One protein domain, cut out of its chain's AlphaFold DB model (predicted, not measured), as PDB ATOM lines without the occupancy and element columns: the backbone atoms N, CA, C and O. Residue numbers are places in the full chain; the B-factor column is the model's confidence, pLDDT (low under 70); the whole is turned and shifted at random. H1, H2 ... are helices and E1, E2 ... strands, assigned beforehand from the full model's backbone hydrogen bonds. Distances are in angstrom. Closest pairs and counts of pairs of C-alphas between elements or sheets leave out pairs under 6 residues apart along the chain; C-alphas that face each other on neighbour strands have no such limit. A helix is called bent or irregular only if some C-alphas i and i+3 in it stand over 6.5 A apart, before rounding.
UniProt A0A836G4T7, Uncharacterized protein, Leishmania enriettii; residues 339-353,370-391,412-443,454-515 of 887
ATOM      1  N   PRO A 339     109.099  95.085  15.047       82.06
ATOM      2  CA  PRO A 339     108.758  96.041  16.090       82.06
ATOM      3  C   PRO A 339     107.827  95.400  17.124       82.06
ATOM      4  O   PRO A 339     106.677  95.056  16.839       82.06
ATOM      5  N   VAL A 340     108.344  95.258  18.343       86.81
ATOM      6  CA  VAL A 340     107.583  94.849  19.524       86.81
ATOM      7  C   VAL A 340     107.090  96.114  20.209       86.81
ATOM      8  O   VAL A 340     107.854  97.058  20.383       86.81
ATOM      9  N   TYR A 341     105.835  96.155  20.631       89.56
ATOM     10  CA  TYR A 341     105.272  97.297  21.340       89.56
ATOM     11  C   TYR A 341     105.150  96.965  22.826       89.56
ATOM     12  O   TYR A 341     104.496  95.996  23.208       89.56
ATOM     13  N   GLU A 342     105.811  97.756  23.666       90.06
ATOM     14  CA  GLU A 342     105.615  97.765  25.112       90.06
ATOM     15  C   GLU A 342     104.361  98.581  25.409       90.06
ATOM     16  O   GLU A 342     104.349  99.799  25.222       90.06
ATOM     17  N   VAL A 343     103.294  97.899  25.820       89.19
ATOM     18  CA  VAL A 343     102.014  98.505  26.178       89.19
ATOM     19  C   VAL A 343     101.940  98.587  27.697       89.19
ATOM     20  O   VAL A 343     101.915  97.575  28.395       89.19
ATOM     21  N   GLU A 344     101.913  99.810  28.206       92.00
ATOM     22  CA  GLU A 344     101.729 100.126  29.615       92.00
ATOM     23  C   GLU A 344     100.314 100.657  29.834       92.00
ATOM     24  O   GLU A 344      99.925 101.651  29.222       92.00
ATOM     25  N   LEU A 345      99.583 100.039  30.757       89.69
ATOM     26  CA  LEU A 345      98.347 100.552  31.338       89.69
ATOM     27  C   LEU A 345      98.673 101.192  32.695       89.69
ATOM     28  O   LEU A 345      99.363 100.581  33.515       89.69
ATOM     29  N   SER A 346      98.183 102.399  32.961       89.94
ATOM     30  CA  SER A 346      98.388 103.106  34.234       89.94
ATOM     31  C   SER A 346      97.200 104.012  34.588       89.94
ATOM     32  O   SER A 346      96.295 104.209  33.778       89.94
ATOM     33  N   CYS A 347      97.164 104.540  35.817       81.88
ATOM     34  CA  CYS A 347      96.099 105.426  36.319       81.88
ATOM     35  C   CYS A 347      94.668 104.890  36.087       81.88
ATOM     36  O   CYS A 347      93.820 105.608  35.555       81.88
ATOM     37  N   LEU A 348      94.411 103.628  36.449       80.94
ATOM     38  CA  LEU A 348      93.100 102.995  36.293       80.94
ATOM     39  C   LEU A 348      92.114 103.554  37.333       80.94
ATOM     40  O   LEU A 348      92.199 103.232  38.515       80.94
ATOM     41  N   THR A 349      91.172 104.381  36.887       84.00
ATOM     42  CA  THR A 349      90.070 104.916  37.695       84.00
ATOM     43  C   THR A 349      88.750 104.286  37.260       84.00
ATOM     44  O   THR A 349      88.501 104.099  36.070       84.00
ATOM     45  N   CYS A 350      87.882 103.945  38.214       79.38
ATOM     46  CA  CYS A 350      86.548 103.424  37.921       79.38
ATOM     47  C   CYS A 350      85.471 104.390  38.413       79.38
ATOM     48  O   CYS A 350      85.472 104.798  39.572       79.38
ATOM     49  N   LEU A 351      84.515 104.689  37.540       83.38
ATOM     50  CA  LEU A 351      83.247 105.314  37.877       83.38
ATOM     51  C   LEU A 351      82.171 104.228  37.829       83.38
ATOM     52  O   LEU A 351      81.562 103.966  36.788       83.38
ATOM     53  N   ALA A 352      81.951 103.571  38.967       75.12
ATOM     54  CA  ALA A 352      80.712 102.833  39.173       75.12
ATOM     55  C   ALA A 352      79.552 103.851  39.224       75.12
ATOM     56  O   ALA A 352      79.707 104.905  39.851       75.12
ATOM     57  N   PRO A 353      78.398 103.587  38.585       67.88
ATOM     58  CA  PRO A 353      77.232 104.432  38.741       67.88
ATOM     59  C   PRO A 353      76.804 104.316  40.201       67.88
ATOM     60  O   PRO A 353      76.634 103.205  40.706       67.88
ATOM     61  N   ALA A 370      85.378  97.348  46.359       73.94
ATOM     62  CA  ALA A 370      85.301  97.038  44.934       73.94
ATOM     63  C   ALA A 370      86.690  96.692  44.381       73.94
ATOM     64  O   ALA A 370      87.592  97.530  44.415       73.94
ATOM     65  N   SER A 371      86.836  95.485  43.832       79.12
ATOM     66  CA  SER A 371      88.124  94.961  43.361       79.12
ATOM     67  C   SER A 371      88.136  94.783  41.844       79.12
ATOM     68  O   SER A 371      87.195  94.250  41.251       79.12
ATOM     69  N   PHE A 372      89.221  95.225  41.203       77.75
ATOM     70  CA  PHE A 372      89.397  95.191  39.750       77.75
ATOM     71  C   PHE A 372      90.592  94.319  39.374       77.75
ATOM     72  O   PHE A 372      91.691  94.509  39.887       77.75
ATOM     73  N   VAL A 373      90.386  93.391  38.439       82.19
ATOM     74  CA  VAL A 373      91.435  92.504  37.921       82.19
ATOM     75  C   VAL A 373      91.566  92.715  36.416       82.19
ATOM     76  O   VAL A 373      90.595  92.572  35.669       82.19
ATOM     77  N   VAL A 374      92.771  93.063  35.965       81.88
ATOM     78  CA  VAL A 374      93.091  93.253  34.545       81.88
ATOM     79  C   VAL A 374      93.800  92.003  34.027       81.88
ATOM     80  O   VAL A 374      94.907  91.691  34.456       81.88
ATOM     81  N   CYS A 375      93.172  91.305  33.084       80.50
ATOM     82  CA  CYS A 375      93.678  90.065  32.499       80.50
ATOM     83  C   CYS A 375      93.988  90.267  31.010       80.50
ATOM     84  O   CYS A 375      93.085  90.572  30.228       80.50
ATOM     85  N   ALA A 376      95.232  90.050  30.583       76.69
ATOM     86  CA  ALA A 376      95.585  90.001  29.163       76.69
ATOM     87  C   ALA A 376      95.407  88.571  28.619       76.69
ATOM     88  O   ALA A 376      96.010  87.633  29.132       76.69
ATOM     89  N   TYR A 377      94.591  88.402  27.575       75.00
ATOM     90  CA  TYR A 377      94.334  87.116  26.919       75.00
ATOM     91  C   TYR A 377      94.710  87.182  25.438       75.00
ATOM     92  O   TYR A 377      94.338  88.126  24.747       75.00
ATOM     93  N   GLY A 378      95.402  86.178  24.908       69.25
ATOM     94  CA  GLY A 378      95.768  86.141  23.490       69.25
ATOM     95  C   GLY A 378      96.841  85.099  23.185       69.25
ATOM     96  O   GLY A 378      97.267  84.391  24.097       69.25
ATOM     97  N   PRO A 379      97.308  85.018  21.926       60.53
ATOM     98  CA  PRO A 379      98.440  84.186  21.520       60.53
ATOM     99  C   PRO A 379      99.766  84.831  21.962       60.53
ATOM    100  O   PRO A 379     100.629  85.149  21.148       60.53
ATOM    101  N   TYR A 380      99.892  85.089  23.262       61.88
ATOM    102  CA  TYR A 380     101.109  85.596  23.876       61.88
ATOM    103  C   TYR A 380     101.993  84.424  24.286       61.88
ATOM    104  O   TYR A 380     101.531  83.475  24.920       61.88
ATOM    105  N   ASN A 381     103.284  84.528  23.997       51.94
ATOM    106  CA  ASN A 381     104.276  83.739  24.706       51.94
ATOM    107  C   ASN A 381     104.245  84.144  26.192       51.94
ATOM    108  O   ASN A 381     104.371  85.328  26.511       51.94
ATOM    109  N   MET A 382     104.098  83.181  27.106       48.44
ATOM    110  CA  MET A 382     104.089  83.442  28.555       48.44
ATOM    111  C   MET A 382     105.382  84.130  29.026       48.44
ATOM    112  O   MET A 382     105.354  84.895  29.984       48.44
ATOM    113  N   HIS A 383     106.499  83.923  28.320       42.81
ATOM    114  CA  HIS A 383     107.777  84.583  28.605       42.81
ATOM    115  C   HIS A 383     107.844  86.055  28.145       42.81
ATOM    116  O   HIS A 383     108.736  86.785  28.574       42.81
ATOM    117  N   ASP A 384     106.896  86.512  27.318       41.25
ATOM    118  CA  ASP A 384     106.780  87.904  26.859       41.25
ATOM    119  C   ASP A 384     105.676  88.697  27.592       41.25
ATOM    120  O   ASP A 384     105.646  89.927  27.529       41.25
ATOM    121  N   LEU A 385     104.820  88.030  28.376       44.47
ATOM    122  CA  LEU A 385     103.879  88.665  29.312       44.47
ATOM    123  C   LEU A 385     104.568  89.065  30.632       44.47
ATOM    124  O   LEU A 385     104.227  88.600  31.718       44.47
ATOM    125  N   LEU A 386     105.542  89.975  30.543       46.03
ATOM    126  CA  LEU A 386     106.223  90.565  31.702       46.03
ATOM    127  C   LEU A 386     105.343  91.606  32.420       46.03
ATOM    128  O   LEU A 386     105.613  92.806  32.375       46.03
ATOM    129  N   LEU A 387     104.319  91.108  33.120       48.31
ATOM    130  CA  LEU A 387     103.418  91.836  34.022       48.31
ATOM    131  C   LEU A 387     104.183  92.486  35.194       48.31
ATOM    132  O   LEU A 387     104.182  92.008  36.328       48.31
ATOM    133  N   ARG A 388     104.849  93.610  34.913       44.66
ATOM    134  CA  ARG A 388     105.527  94.447  35.910       44.66
ATOM    135  C   ARG A 388     104.517  95.301  36.677       44.66
ATOM    136  O   ARG A 388     104.367  96.485  36.386       44.66
ATOM    137  N   ALA A 389     103.866  94.701  37.668       40.97
ATOM    138  CA  ALA A 389     103.290  95.467  38.767       40.97
ATOM    139  C   ALA A 389     104.437  96.048  39.623       40.97
ATOM    140  O   ALA A 389     105.343  95.292  39.988       40.97
ATOM    141  N   PRO A 390     104.450  97.355  39.942       37.22
ATOM    142  CA  PRO A 390     105.442  97.914  40.856       37.22
ATOM    143  C   PRO A 390     105.228  97.336  42.263       37.22
ATOM    144  O   PRO A 390     104.115  97.375  42.786       37.22
ATOM    145  N   HIS A 391     106.280  96.785  42.874       36.25
ATOM    146  CA  HIS A 391     106.231  96.364  44.275       36.25
ATOM    147  C   HIS A 391     106.160  97.590  45.192       36.25
ATOM    148  O   HIS A 391     107.020  98.465  45.129       36.25
ATOM    149  N   GLN A 412      94.296 105.510  45.495       37.81
ATOM    150  CA  GLN A 412      95.140 106.238  44.527       37.81
ATOM    151  C   GLN A 412      96.473 105.545  44.182       37.81
ATOM    152  O   GLN A 412      97.298 106.120  43.477       37.81
ATOM    153  N   SER A 413      96.703 104.303  44.617       40.22
ATOM    154  CA  SER A 413      97.901 103.538  44.239       40.22
ATOM    155  C   SER A 413      97.921 103.229  42.734       40.22
ATOM    156  O   SER A 413      97.052 102.506  42.239       40.22
ATOM    157  N   LEU A 414      98.922 103.737  42.001       50.47
ATOM    158  CA  LEU A 414      99.067 103.504  40.560       50.47
ATOM    159  C   LEU A 414      99.455 102.045  40.259       50.47
ATOM    160  O   LEU A 414     100.633 101.702  40.162       50.47
ATOM    161  N   THR A 415      98.457 101.196  40.013       62.78
ATOM    162  CA  THR A 415      98.633  99.846  39.459       62.78
ATOM    163  C   THR A 415      99.055  99.906  37.987       62.78
ATOM    164  O   THR A 415      98.275  99.682  37.062       62.78
ATOM    165  N   ARG A 416     100.331 100.234  37.762       78.12
ATOM    166  CA  ARG A 416     100.986 100.154  36.452       78.12
ATOM    167  C   ARG A 416     101.071  98.684  36.026       78.12
ATOM    168  O   ARG A 416     101.533  97.843  36.789       78.12
ATOM    169  N   CYS A 417     100.619  98.383  34.816       80.25
ATOM    170  CA  CYS A 417     100.588  97.046  34.228       80.25
ATOM    171  C   CYS A 417     101.239  97.110  32.844       80.25
ATOM    172  O   CYS A 417     100.765  97.837  31.978       80.25
ATOM    173  N   VAL A 418     102.333  96.377  32.639       83.88
ATOM    174  CA  VAL A 418     103.102  96.387  31.382       83.88
ATOM    175  C   VAL A 418     103.012  95.021  30.705       83.88
ATOM    176  O   VAL A 418     103.060  93.996  31.382       83.88
ATOM    177  N   PHE A 419     102.900  94.996  29.377       85.94
ATOM    178  CA  PHE A 419     103.025  93.785  28.563       85.94
ATOM    179  C   PHE A 419     103.625  94.088  27.183       85.94
ATOM    180  O   PHE A 419     103.513  95.203  26.675       85.94
ATOM    181  N   TYR A 420     104.252  93.089  26.555       85.06
ATOM    182  CA  TYR A 420     104.805  93.207  25.203       85.06
ATOM    183  C   TYR A 420     103.866  92.574  24.166       85.06
ATOM    184  O   TYR A 420     103.303  91.502  24.391       85.06
ATOM    185  N   ALA A 421     103.684  93.237  23.022       85.50
ATOM    186  CA  ALA A 421     102.765  92.807  21.970       85.50
ATOM    187  C   ALA A 421     103.252  93.218  20.570       85.50
ATOM    188  O   ALA A 421     103.720  94.335  20.370       85.50
ATOM    189  N   MET A 422     103.098  92.346  19.569       86.06
ATOM    190  CA  MET A 422     103.304  92.727  18.161       86.06
ATOM    191  C   MET A 422     102.109  93.545  17.656       86.06
ATOM    192  O   MET A 422     100.983  93.355  18.129       86.06
ATOM    193  N   ARG A 423     102.333  94.402  16.651       79.81
ATOM    194  CA  ARG A 423     101.305  95.280  16.050       79.81
ATOM    195  C   ARG A 423     100.008  94.554  15.684       79.81
ATOM    196  O   ARG A 423      98.922  95.057  15.960       79.81
ATOM    197  N   ASP A 424     100.150  93.360  15.115       77.06
ATOM    198  CA  ASP A 424      99.047  92.558  14.580       77.06
ATOM    199  C   ASP A 424      98.560  91.480  15.577       77.06
ATOM    200  O   ASP A 424      97.859  90.541  15.199       77.06
ATOM    201  N   THR A 425      98.903  91.588  16.872       75.81
ATOM    202  CA  THR A 425      98.418  90.640  17.891       75.81
ATOM    203  C   THR A 425      96.896  90.696  18.048       75.81
ATOM    204  O   THR A 425      96.311  91.698  18.463       75.81
ATOM    205  N   CYS A 426      96.238  89.556  17.825       79.56
ATOM    206  CA  CYS A 426      94.804  89.367  18.069       79.56
ATOM    207  C   CYS A 426      94.444  89.241  19.569       79.56
ATOM    208  O   CYS A 426      93.451  88.605  19.917       79.56
ATOM    209  N   GLY A 427      95.269  89.794  20.462       84.88
ATOM    210  CA  GLY A 427      95.066  89.742  21.907       84.88
ATOM    211  C   GLY A 427      94.039  90.759  22.409       84.88
ATOM    212  O   GLY A 427      93.725  91.749  21.743       84.88
ATOM    213  N   VAL A 428      93.507  90.502  23.600       86.56
ATOM    214  CA  VAL A 428      92.417  91.234  24.246       86.56
ATOM    215  C   VAL A 428      92.736  91.424  25.727       86.56
ATOM    216  O   VAL A 428      92.876  90.454  26.471       86.56
ATOM    217  N   VAL A 429      92.781  92.676  26.179       87.19
ATOM    218  CA  VAL A 429      92.735  93.012  27.606       87.19
ATOM    219  C   VAL A 429      91.285  92.902  28.066       87.19
ATOM    220  O   VAL A 429      90.406  93.588  27.542       87.19
ATOM    221  N   ARG A 430      91.022  92.038  29.046       89.31
ATOM    222  CA  ARG A 430      89.740  91.930  29.745       89.31
ATOM    223  C   ARG A 430      89.882  92.569  31.121       89.31
ATOM    224  O   ARG A 430      90.672  92.102  31.938       89.31
ATOM    225  N   ILE A 431      89.096  93.601  31.390       87.31
ATOM    226  CA  ILE A 431      88.980  94.193  32.726       87.31
ATOM    227  C   ILE A 431      87.792  93.514  33.404       87.31
ATOM    228  O   ILE A 431      86.717  93.441  32.811       87.31
ATOM    229  N   CYS A 432      87.990  92.984  34.607       86.94
ATOM    230  CA  CYS A 432      86.967  92.302  35.396       86.94
ATOM    231  C   CYS A 432      86.731  93.067  36.701       86.94
ATOM    232  O   CYS A 432      87.692  93.414  37.386       86.94
ATOM    233  N   TRP A 433      85.466  93.308  37.039       87.69
ATOM    234  CA  TRP A 433      85.051  93.916  38.301       87.69
ATOM    235  C   TRP A 433      84.381  92.863  39.190       87.69
ATOM    236  O   TRP A 433      83.514  92.116  38.728       87.69
ATOM    237  N   TYR A 434      84.790  92.824  40.456       85.81
ATOM    238  CA  TYR A 434      84.227  91.983  41.505       85.81
ATOM    239  C   TYR A 434      83.699  92.865  42.644       85.81
ATOM    240  O   TYR A 434      84.349  93.825  43.070       85.81
ATOM    241  N   GLU A 435      82.506  92.528  43.129       83.75
ATOM    242  CA  GLU A 435      81.817  93.199  44.230       83.75
ATOM    243  C   GLU A 435      81.789  92.248  45.435       83.75
ATOM    244  O   GLU A 435      81.408  91.088  45.283       83.75
ATOM    245  N   ASN A 436      82.179  92.722  46.623       67.94
ATOM    246  CA  ASN A 436      82.078  91.995  47.900       67.94
ATOM    247  C   ASN A 436      82.781  90.620  47.998       67.94
ATOM    248  O   ASN A 436      82.594  89.920  48.993       67.94
ATOM    249  N   THR A 437      83.636  90.240  47.045       59.81
ATOM    250  CA  THR A 437      84.596  89.144  47.249       59.81
ATOM    251  C   THR A 437      85.564  89.545  48.360       59.81
ATOM    252  O   THR A 437      86.311  90.510  48.185       59.81
ATOM    253  N   ALA A 438      85.560  88.827  49.485       57.34
ATOM    254  CA  ALA A 438      86.506  89.075  50.570       57.34
ATOM    255  C   ALA A 438      87.950  88.969  50.043       57.34
ATOM    256  O   ALA A 438      88.254  88.073  49.252       57.34
ATOM    257  N   ASP A 439      88.838  89.873  50.476       54.97
ATOM    258  CA  ASP A 439      90.187  90.016  49.898       54.97
ATOM    259  C   ASP A 439      90.998  88.698  49.921       54.97
ATOM    260  O   ASP A 439      91.846  88.457  49.062       54.97
ATOM    261  N   THR A 440      90.697  87.805  50.866       53.53
ATOM    262  CA  THR A 440      91.276  86.460  51.001       53.53
ATOM    263  C   THR A 440      90.980  85.519  49.826       53.53
ATOM    264  O   THR A 440      91.843  84.712  49.474       53.53
ATOM    265  N   GLU A 441      89.800  85.595  49.207       53.06
ATOM    266  CA  GLU A 441      89.388  84.666  48.142       53.06
ATOM    267  C   GLU A 441      89.981  85.035  46.779       53.06
ATOM    268  O   GLU A 441      90.352  84.152  46.014       53.06
ATOM    269  N   VAL A 442      90.147  86.326  46.477       53.06
ATOM    270  CA  VAL A 442      90.792  86.748  45.218       53.06
ATOM    271  C   VAL A 442      92.310  86.538  45.288       53.06
ATOM    272  O   VAL A 442      92.919  86.086  44.319       53.06
ATOM    273  N   ASN A 443      92.924  86.788  46.450       46.81
ATOM    274  CA  ASN A 443      94.379  86.715  46.634       46.81
ATOM    275  C   ASN A 443      94.954  85.287  46.712       46.81
ATOM    276  O   ASN A 443      96.174  85.121  46.667       46.81
ATOM    277  N   ALA A 454      82.007  84.357  39.241       83.56
ATOM    278  CA  ALA A 454      81.719  85.121  38.033       83.56
ATOM    279  C   ALA A 454      81.924  86.630  38.297       83.56
ATOM    280  O   ALA A 454      81.376  87.150  39.271       83.56
ATOM    281  N   PRO A 455      82.694  87.357  37.462       87.00
ATOM    282  CA  PRO A 455      82.854  88.797  37.618       87.00
ATOM    283  C   PRO A 455      81.522  89.510  37.382       87.00
ATOM    284  O   PRO A 455      80.878  89.304  36.351       87.00
ATOM    285  N   VAL A 456      81.152  90.392  38.312       87.00
ATOM    286  CA  VAL A 456      79.903  91.177  38.290       87.00
ATOM    287  C   VAL A 456      79.784  91.982  36.998       87.00
ATOM    288  O   VAL A 456      78.695  92.107  36.433       87.00
ATOM    289  N   ALA A 457      80.919  92.466  36.490       87.81
ATOM    290  CA  ALA A 457      81.009  93.060  35.170       87.81
ATOM    291  C   ALA A 457      82.352  92.815  34.497       87.81
ATOM    292  O   ALA A 457      83.379  92.637  35.158       87.81
ATOM    293  N   THR A 458      82.367  92.886  33.165       90.44
ATOM    294  CA  THR A 458      83.618  92.896  32.404       90.44
ATOM    295  C   THR A 458      83.600  93.887  31.251       90.44
ATOM    296  O   THR A 458      82.557  94.195  30.685       90.44
ATOM    297  N   ALA A 459      84.787  94.347  30.873       91.19
ATOM    298  CA  ALA A 459      85.052  95.007  29.602       91.19
ATOM    299  C   ALA A 459      86.109  94.212  28.825       91.19
ATOM    300  O   ALA A 459      86.904  93.477  29.416       91.19
ATOM    301  N   LYS A 460      86.137  94.359  27.497       91.56
ATOM    302  CA  LYS A 460      87.140  93.753  26.607       91.56
ATOM    303  C   LYS A 460      87.640  94.799  25.614       91.56
ATOM    304  O   LYS A 460      86.831  95.429  24.943       91.56
ATOM    305  N   VAL A 461      88.957  94.943  25.489       91.38
ATOM    306  CA  VAL A 461      89.611  95.857  24.541       91.38
ATOM    307  C   VAL A 461      90.676  95.092  23.768       91.38
ATOM    308  O   VAL A 461      91.521  94.438  24.375       91.38
ATOM    309  N   ALA A 462      90.654  95.154  22.439       90.94
ATOM    310  CA  ALA A 462      91.667  94.487  21.632       90.94
ATOM    311  C   ALA A 462      92.993  95.270  21.649       90.94
ATOM    312  O   ALA A 462      93.018  96.495  21.534       90.94
ATOM    313  N   VAL A 463      94.114  94.563  21.784       87.88
ATOM    314  CA  VAL A 463      95.436  95.178  21.986       87.88
ATOM    315  C   VAL A 463      95.937  95.905  20.742       87.88
ATOM    316  O   VAL A 463      96.484  96.997  20.870       87.88
ATOM    317  N   HIS A 464      95.653  95.396  19.540       88.94
ATOM    318  CA  HIS A 464      95.919  96.140  18.305       88.94
ATOM    319  C   HIS A 464      95.200  97.507  18.282       88.94
ATOM    320  O   HIS A 464      95.713  98.452  17.691       88.94
ATOM    321  N   THR A 465      94.037  97.642  18.940       90.38
ATOM    322  CA  THR A 465      93.311  98.917  19.048       90.38
ATOM    323  C   THR A 465      94.039  99.883  19.981       90.38
ATOM    324  O   THR A 465      94.219 101.035  19.608       90.38
ATOM    325  N   LEU A 466      94.521  99.406  21.137       91.00
ATOM    326  CA  LEU A 466      95.339 100.190  22.079       91.00
ATOM    327  C   LEU A 466      96.664 100.662  21.454       91.00
ATOM    328  O   LEU A 466      97.093 101.795  21.661       91.00
ATOM    329  N   ILE A 467      97.303  99.802  20.656       89.38
ATOM    330  CA  ILE A 467      98.509 100.150  19.893       89.38
ATOM    331  C   ILE A 467      98.169 101.189  18.814       89.38
ATOM    332  O   ILE A 467      98.881 102.183  18.670       89.38
ATOM    333  N   ALA A 468      97.071 101.006  18.075       89.19
ATOM    334  CA  ALA A 468      96.672 101.914  17.003       89.19
ATOM    335  C   ALA A 468      96.301 103.324  17.498       89.19
ATOM    336  O   ALA A 468      96.713 104.297  16.871       89.19
ATOM    337  N   THR A 469      95.570 103.462  18.610       88.75
ATOM    338  CA  THR A 469      95.206 104.773  19.185       88.75
ATOM    339  C   THR A 469      96.423 105.526  19.710       88.75
ATOM    340  O   THR A 469      96.604 106.702  19.390       88.75
ATOM    341  N   ALA A 470      97.304 104.851  20.451       87.19
ATOM    342  CA  ALA A 470      98.532 105.457  20.951       87.19
ATOM    343  C   ALA A 470      99.451 105.908  19.799       87.19
ATOM    344  O   ALA A 470      99.903 107.055  19.779       87.19
ATOM    345  N   LEU A 471      99.666 105.056  18.786       86.62
ATOM    346  CA  LEU A 471     100.461 105.405  17.601       86.62
ATOM    347  C   LEU A 471      99.813 106.490  16.724       86.62
ATOM    348  O   LEU A 471     100.543 107.246  16.086       86.62
ATOM    349  N   ALA A 472      98.480 106.601  16.700       85.50
ATOM    350  CA  ALA A 472      97.790 107.708  16.039       85.50
ATOM    351  C   ALA A 472      98.081 109.040  16.748       85.50
ATOM    352  O   ALA A 472      98.561 109.968  16.102       85.50
ATOM    353  N   SER A 473      97.913 109.099  18.077       78.56
ATOM    354  CA  SER A 473      98.184 110.316  18.870       78.56
ATOM    355  C   SER A 473      99.628 110.826  18.731       78.56
ATOM    356  O   SER A 473      99.885 112.027  18.749       78.56
ATOM    357  N   ARG A 474     100.590 109.918  18.509       74.81
ATOM    358  CA  ARG A 474     102.008 110.249  18.320       74.81
ATOM    359  C   ARG A 474     102.296 111.006  17.011       74.81
ATOM    360  O   ARG A 474     103.354 111.612  16.900       74.81
ATOM    361  N   ARG A 475     101.388 110.990  16.024       64.06
ATOM    362  CA  ARG A 475     101.557 111.723  14.751       64.06
ATOM    363  C   ARG A 475     101.193 113.206  14.824       64.06
ATOM    364  O   ARG A 475     101.505 113.931  13.888       64.06
ATOM    365  N   GLU A 476     100.544 113.649  15.897       56.34
ATOM    366  CA  GLU A 476     100.079 115.037  16.045       56.34
ATOM    367  C   GLU A 476     101.047 115.901  16.876       56.34
ATOM    368  O   GLU A 476     100.909 117.122  16.908       56.34
ATOM    369  N   VAL A 477     102.048 115.288  17.529       51.50
ATOM    370  CA  VAL A 477     102.995 115.967  18.432       51.50
ATOM    371  C   VAL A 477     104.419 115.416  18.246       51.50
ATOM    372  O   VAL A 477     104.864 114.541  18.986       51.50
ATOM    373  N   GLU A 478     105.161 115.935  17.263       45.97
ATOM    374  CA  GLU A 478     106.511 115.439  16.916       45.97
ATOM    375  C   GLU A 478     107.610 115.733  17.965       45.97
ATOM    376  O   GLU A 478     108.719 115.214  17.845       45.97
ATOM    377  N   SER A 479     107.337 116.547  18.994       43.62
ATOM    378  CA  SER A 479     108.365 117.141  19.870       43.62
ATOM    379  C   SER A 479     108.304 116.784  21.365       43.62
ATOM    380  O   SER A 479     109.180 117.220  22.110       43.62
ATOM    381  N   MET A 480     107.316 116.008  21.833       42.16
ATOM    382  CA  MET A 480     107.110 115.760  23.275       42.16
ATOM    383  C   MET A 480     107.554 114.362  23.751       42.16
ATOM    384  O   MET A 480     107.336 113.367  23.054       42.16
ATOM    385  N   PRO A 481     108.126 114.243  24.968       53.03
ATOM    386  CA  PRO A 481     108.470 112.956  25.554       53.03
ATOM    387  C   PRO A 481     107.215 112.218  26.045       53.03
ATOM    388  O   PRO A 481     106.502 112.698  26.916       53.03
ATOM    389  N   VAL A 482     107.010 110.998  25.538       63.75
ATOM    390  CA  VAL A 482     106.012 110.019  26.019       63.75
ATOM    391  C   VAL A 482     104.556 110.518  25.981       63.75
ATOM    392  O   VAL A 482     103.982 110.938  26.985       63.75
ATOM    393  N   THR A 483     103.901 110.362  24.829       75.94
ATOM    394  CA  THR A 483     102.443 110.495  24.732       75.94
ATOM    395  C   THR A 483     101.727 109.340  25.446       75.94
ATOM    396  O   THR A 483     101.976 108.164  25.173       75.94
ATOM    397  N   TYR A 484     100.799 109.676  26.347       86.94
ATOM    398  CA  TYR A 484      99.829 108.744  26.930       86.94
ATOM    399  C   TYR A 484      98.465 108.981  26.274       86.94
ATOM    400  O   TYR A 484      97.960 110.102  26.286       86.94
ATOM    401  N   SER A 485      97.841 107.930  25.749       89.56
ATOM    402  CA  SER A 485      96.446 107.965  25.293       89.56
ATOM    403  C   SER A 485      95.503 107.613  26.448       89.56
ATOM    404  O   SER A 485      95.802 106.721  27.240       89.56
ATOM    405  N   VAL A 486      94.378 108.316  26.589       91.19
ATOM    406  CA  VAL A 486      93.379 108.028  27.634       91.19
ATOM    407  C   VAL A 486      92.275 107.160  27.039       91.19
ATOM    408  O   VAL A 486      91.670 107.526  26.035       91.19
ATOM    409  N   HIS A 487      92.012 106.019  27.666       90.75
ATOM    410  CA  HIS A 487      91.014 105.045  27.244       90.75
ATOM    411  C   HIS A 487      89.925 104.906  28.303       90.75
ATOM    412  O   HIS A 487      90.187 104.416  29.398       90.75
ATOM    413  N   THR A 488      88.698 105.289  27.955       91.25
ATOM    414  CA  THR A 488      87.495 105.046  28.765       91.25
ATOM    415  C   THR A 488      86.722 103.880  28.167       91.25
ATOM    416  O   THR A 488      86.455 103.863  26.967       91.25
ATOM    417  N   VAL A 489      86.362 102.897  28.991       91.06
ATOM    418  CA  VAL A 489      85.693 101.671  28.541       91.06
ATOM    419  C   VAL A 489      84.523 101.350  29.458       91.06
ATOM    420  O   VAL A 489      84.659 101.345  30.680       91.06
ATOM    421  N   HIS A 490      83.365 101.070  28.868       91.44
ATOM    422  CA  HIS A 490      82.158 100.719  29.611       91.44
ATOM    423  C   HIS A 490      82.239  99.273  30.110       91.44
ATOM    424  O   HIS A 490      82.497  98.350  29.335       91.44
ATOM    425  N   LEU A 491      82.006  99.080  31.408       89.88
ATOM    426  CA  LEU A 491      81.797  97.768  32.009       89.88
ATOM    427  C   LEU A 491      80.368  97.312  31.706       89.88
ATOM    428  O   LEU A 491      79.405  98.024  32.016       89.88
ATOM    429  N   THR A 492      80.217  96.111  31.151       90.00
ATOM    430  CA  THR A 492      78.915  95.453  31.011       90.00
ATOM    431  C   THR A 492      78.792  94.316  32.015       90.00
ATOM    432  O   THR A 492      79.708  93.506  32.190       90.00
ATOM    433  N   ALA A 493      77.649  94.267  32.697       90.56
ATOM    434  CA  ALA A 493      77.276  93.127  33.519       90.56
ATOM    435  C   ALA A 493      77.028  91.896  32.631       90.56
ATOM    436  O   ALA A 493      76.831  92.023  31.422       90.56
ATOM    437  N   GLU A 494      76.963  90.701  33.222       84.00
ATOM    438  CA  GLU A 494      76.735  89.441  32.487       84.00
ATOM    439  C   GLU A 494      75.486  89.475  31.576       84.00
ATOM    440  O   GLU A 494      75.472  88.877  30.502       84.00
ATOM    441  N   LYS A 495      74.466  90.262  31.948       84.81
ATOM    442  CA  LYS A 495      73.236  90.498  31.166       84.81
ATOM    443  C   LYS A 495      73.333  91.678  30.182       84.81
ATOM    444  O   LYS A 495      72.325  92.308  29.881       84.81
ATOM    445  N   GLY A 496      74.536  92.060  29.756       85.56
ATOM    446  CA  GLY A 496      74.804  93.146  28.800       85.56
ATOM    447  C   GLY A 496      74.602  94.576  29.325       85.56
ATOM    448  O   GLY A 496      75.186  95.505  28.772       85.56
ATOM    449  N   LYS A 497      73.829  94.773  30.401       87.12
ATOM    450  CA  LYS A 497      73.526  96.101  30.963       87.12
ATOM    451  C   LYS A 497      74.813  96.869  31.337       87.12
ATOM    452  O   LYS A 497      75.647  96.308  32.056       87.12
ATOM    453  N   PRO A 498      74.974  98.142  30.922       86.81
ATOM    454  CA  PRO A 498      76.092  98.973  31.359       86.81
ATOM    455  C   PRO A 498      76.006  99.238  32.867       86.81
ATOM    456  O   PRO A 498      74.934  99.506  33.411       86.81
ATOM    457  N   CYS A 499      77.147  99.145  33.543       87.69
ATOM    458  CA  CYS A 499      77.234  99.160  35.009       87.69
ATOM    459  C   CYS A 499      78.462  99.918  35.541       87.69
ATOM    460  O   CYS A 499      78.803  99.793  36.712       87.69
ATOM    461  N   GLY A 500      79.111 100.717  34.691       89.12
ATOM    462  CA  GLY A 500      80.213 101.608  35.054       89.12
ATOM    463  C   GLY A 500      81.123 101.918  33.877       89.12
ATOM    464  O   GLY A 500      80.973 101.353  32.791       89.12
ATOM    465  N   THR A 501      82.078 102.811  34.099       89.94
ATOM    466  CA  THR A 501      83.195 103.059  33.183       89.94
ATOM    467  C   THR A 501      84.518 102.915  33.915       89.94
ATOM    468  O   THR A 501      84.673 103.373  35.044       89.94
ATOM    469  N   VAL A 502      85.488 102.289  33.254       88.56
ATOM    470  CA  VAL A 502      86.885 102.264  33.690       88.56
ATOM    471  C   VAL A 502      87.687 103.114  32.720       88.56
ATOM    472  O   VAL A 502      87.697 102.849  31.517       88.56
ATOM    473  N   THR A 503      88.357 104.129  33.250       89.69
ATOM    474  CA  THR A 503      89.273 104.997  32.517       89.69
ATOM    475  C   THR A 503      90.699 104.626  32.894       89.69
ATOM    476  O   THR A 503      91.021 104.513  34.072       89.69
ATOM    477  N   PHE A 504      91.573 104.440  31.913       91.31
ATOM    478  CA  PHE A 504      92.992 104.167  32.134       91.31
ATOM    479  C   PHE A 504      93.846 104.893  31.096       91.31
ATOM    480  O   PHE A 504      93.408 105.185  29.983       91.31
ATOM    481  N   ARG A 505      95.084 105.209  31.468       91.62
ATOM    482  CA  ARG A 505      96.104 105.723  30.553       91.62
ATOM    483  C   ARG A 505      96.809 104.552  29.887       91.62
ATOM    484  O   ARG A 505      97.068 103.538  30.527       91.62
ATOM    485  N   VAL A 506      97.127 104.717  28.610       92.62
ATOM    486  CA  VAL A 506      97.866 103.754  27.799       92.62
ATOM    487  C   VAL A 506      99.057 104.453  27.166       92.62
ATOM    488  O   VAL A 506      98.896 105.369  26.355       92.62
ATOM    489  N   ARG A 507     100.254 103.996  27.519       92.50
ATOM    490  CA  ARG A 507     101.513 104.355  26.863       92.50
ATOM    491  C   ARG A 507     101.948 103.187  25.993       92.50
ATOM    492  O   ARG A 507     101.884 102.040  26.422       92.50
ATOM    493  N   VAL A 508     102.414 103.490  24.785       92.19
ATOM    494  CA  VAL A 508     102.940 102.484  23.858       92.19
ATOM    495  C   VAL A 508     104.327 102.910  23.399       92.19
ATOM    496  O   VAL A 508     104.471 103.916  22.705       92.19
ATOM    497  N   ALA A 509     105.350 102.156  23.803       89.50
ATOM    498  CA  ALA A 509     106.728 102.361  23.373       89.50
ATOM    499  C   ALA A 509     107.126 101.305  22.331       89.50
ATOM    500  O   ALA A 509     106.872 100.115  22.496       89.50
ATOM    501  N   GLU A 510     107.748 101.746  21.241       89.69
ATOM    502  CA  GLU A 510     108.220 100.875  20.163       89.69
ATOM    503  C   GLU A 510     109.629 100.364  20.491       89.69
ATOM    504  O   GLU A 510     110.578 101.140  20.610       89.69
ATOM    505  N   MET A 511     109.745  99.051  20.678       84.12
ATOM    506  CA  MET A 511     110.924  98.339  21.163       84.12
ATOM    507  C   MET A 511     111.485  97.431  20.066       84.12
ATOM    508  O   MET A 511     110.885  96.428  19.671       84.12
ATOM    509  N   TRP A 512     112.686  97.759  19.595       82.19
ATOM    510  CA  TRP A 512     113.393  96.999  18.564       82.19
ATOM    511  C   TRP A 512     114.065  95.755  19.157       82.19
ATOM    512  O   TRP A 512     115.266  95.748  19.431       82.19
ATOM    513  N   ARG A 513     113.299  94.675  19.354       74.25
ATOM    514  CA  ARG A 513     113.888  93.367  19.672       74.25
ATOM    515  C   ARG A 513     114.431  92.700  18.406       74.25
ATOM    516  O   ARG A 513     113.783  92.672  17.359       74.25
ATOM    517  N   ARG A 514     115.626  92.121  18.522       70.50
ATOM    518  CA  ARG A 514     116.183  91.189  17.531       70.50
ATOM    519  C   ARG A 514     115.299  89.940  17.493       70.50
ATOM    520  O   ARG A 514     114.902  89.468  18.559       70.50
ATOM    521  N   ARG A 515     114.993  89.402  16.308       61.25
ATOM    522  CA  ARG A 515     114.152  88.197  16.183       61.25
ATOM    523  C   ARG A 515     114.703  87.037  17.019       61.25
ATOM    524  O   ARG A 515     115.818  86.574  16.771       61.25
TER     525      ARG A 515
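What this domain is: This is residues 339 to 353, 370 to 391, 412 to 443 and 454 to 515 of the 887 residues of an uncharacterized protein of Leishmania enriettii (UniProt A0A836G4T7). One antiparallel sheet of seven strands curls like part of a barrel round the helix H2, with E2, E4, E5 and E6 facing E1 and E3 across the bend and E7 as the hinge. The barrel stays open between the edge strands E2 and E3, whose closest C-alphas are 8.4 A apart; residues 475 to 481 stick out as a loop, and short H1 only grazes the sheet. The 131 printed residues hold, along the chain, E1 E2 E3 E4 H1 E5 H2 E6 E7, and the sheet's order is E2 E4 E5 E6 E7 E1 E3. The class is mostly strand; the whole is compact, with a radius of gyration of the C-alphas of 15.4 A and spans of 44 by 32 by 29 A.

How they stand to each other: The strongly twisted sheet is a folded sheet, bent back on itself into two leaves that face each other, with E7, residues 498 to 514, as hinge. E1, residues 339 to 351, is its antiparallel neighbour at 159 degrees, with N 342 and O 509 2.8 A apart. E3, residues 417 to 422, is antiparallel to E1 at 143 degrees, with N 343 and O 419 at 2.8 A. On the other side of E7, E6, residues 484 to 493, forms a hairpin with it at 137 degrees; N 487 and O 504 are 2.8 A apart. E5, residues 457 to 462, is antiparallel to E6 at 138 degrees, with N 458 and O 492 at 2.9 A. The pairing is staggered: E6 pairs with E7 over 484 to 492 and with E5 over 492 to 493. E4, residues 428 to 435, neighbours E5, with N 429 and O 461 at 2.8 A, and E2, residues 370 to 377, neighbours E4, with N 373 and O 432 at 2.9 A. The sheet curls round H2, residues 463 to 473; the closest C-alphas of H2 and E7 are those of Ala 470 and Val 508, 6.1 A, and of H2 and E6 those of Ala 470 and Ser 485, 5.4 A. Every O i to N i+4 pair of H2 is within hydrogen-bond range; H1, residues 439 to 442, is too short for one, and its single O i to N i+3 pair is not within range.

Where its parts are: E1 begins at C-alpha 339, (108.758, 96.041, 16.090), runs 34.8 A and bends by 52 degrees at residue 347. E7 runs 43.1 A to C-alpha 514, (116.183, 91.189, 17.531), and bends by 60 degrees at residue 501. E6 spans 28.2 A, E4 22.7 A, E2 22.5 A, E5 17.3 A, E3 16.9 A, H2 15.7 A and H1 5.7 A.

The domain as a whole: The two C-alphas farthest apart are those of Thr 440 and Glu 478, 47.3 A. Three cuts leave C-alpha gaps of 12.6 A from 353 to 370, 14.9 A from 391 to 412 and 15.4 A from 443 to 454. Of the links that are printed whole, none is long. Mean pLDDT of the printed part is 76.3; 36 residues are under 70, among them 378 to 391, 436 to 443 and 475 to 482.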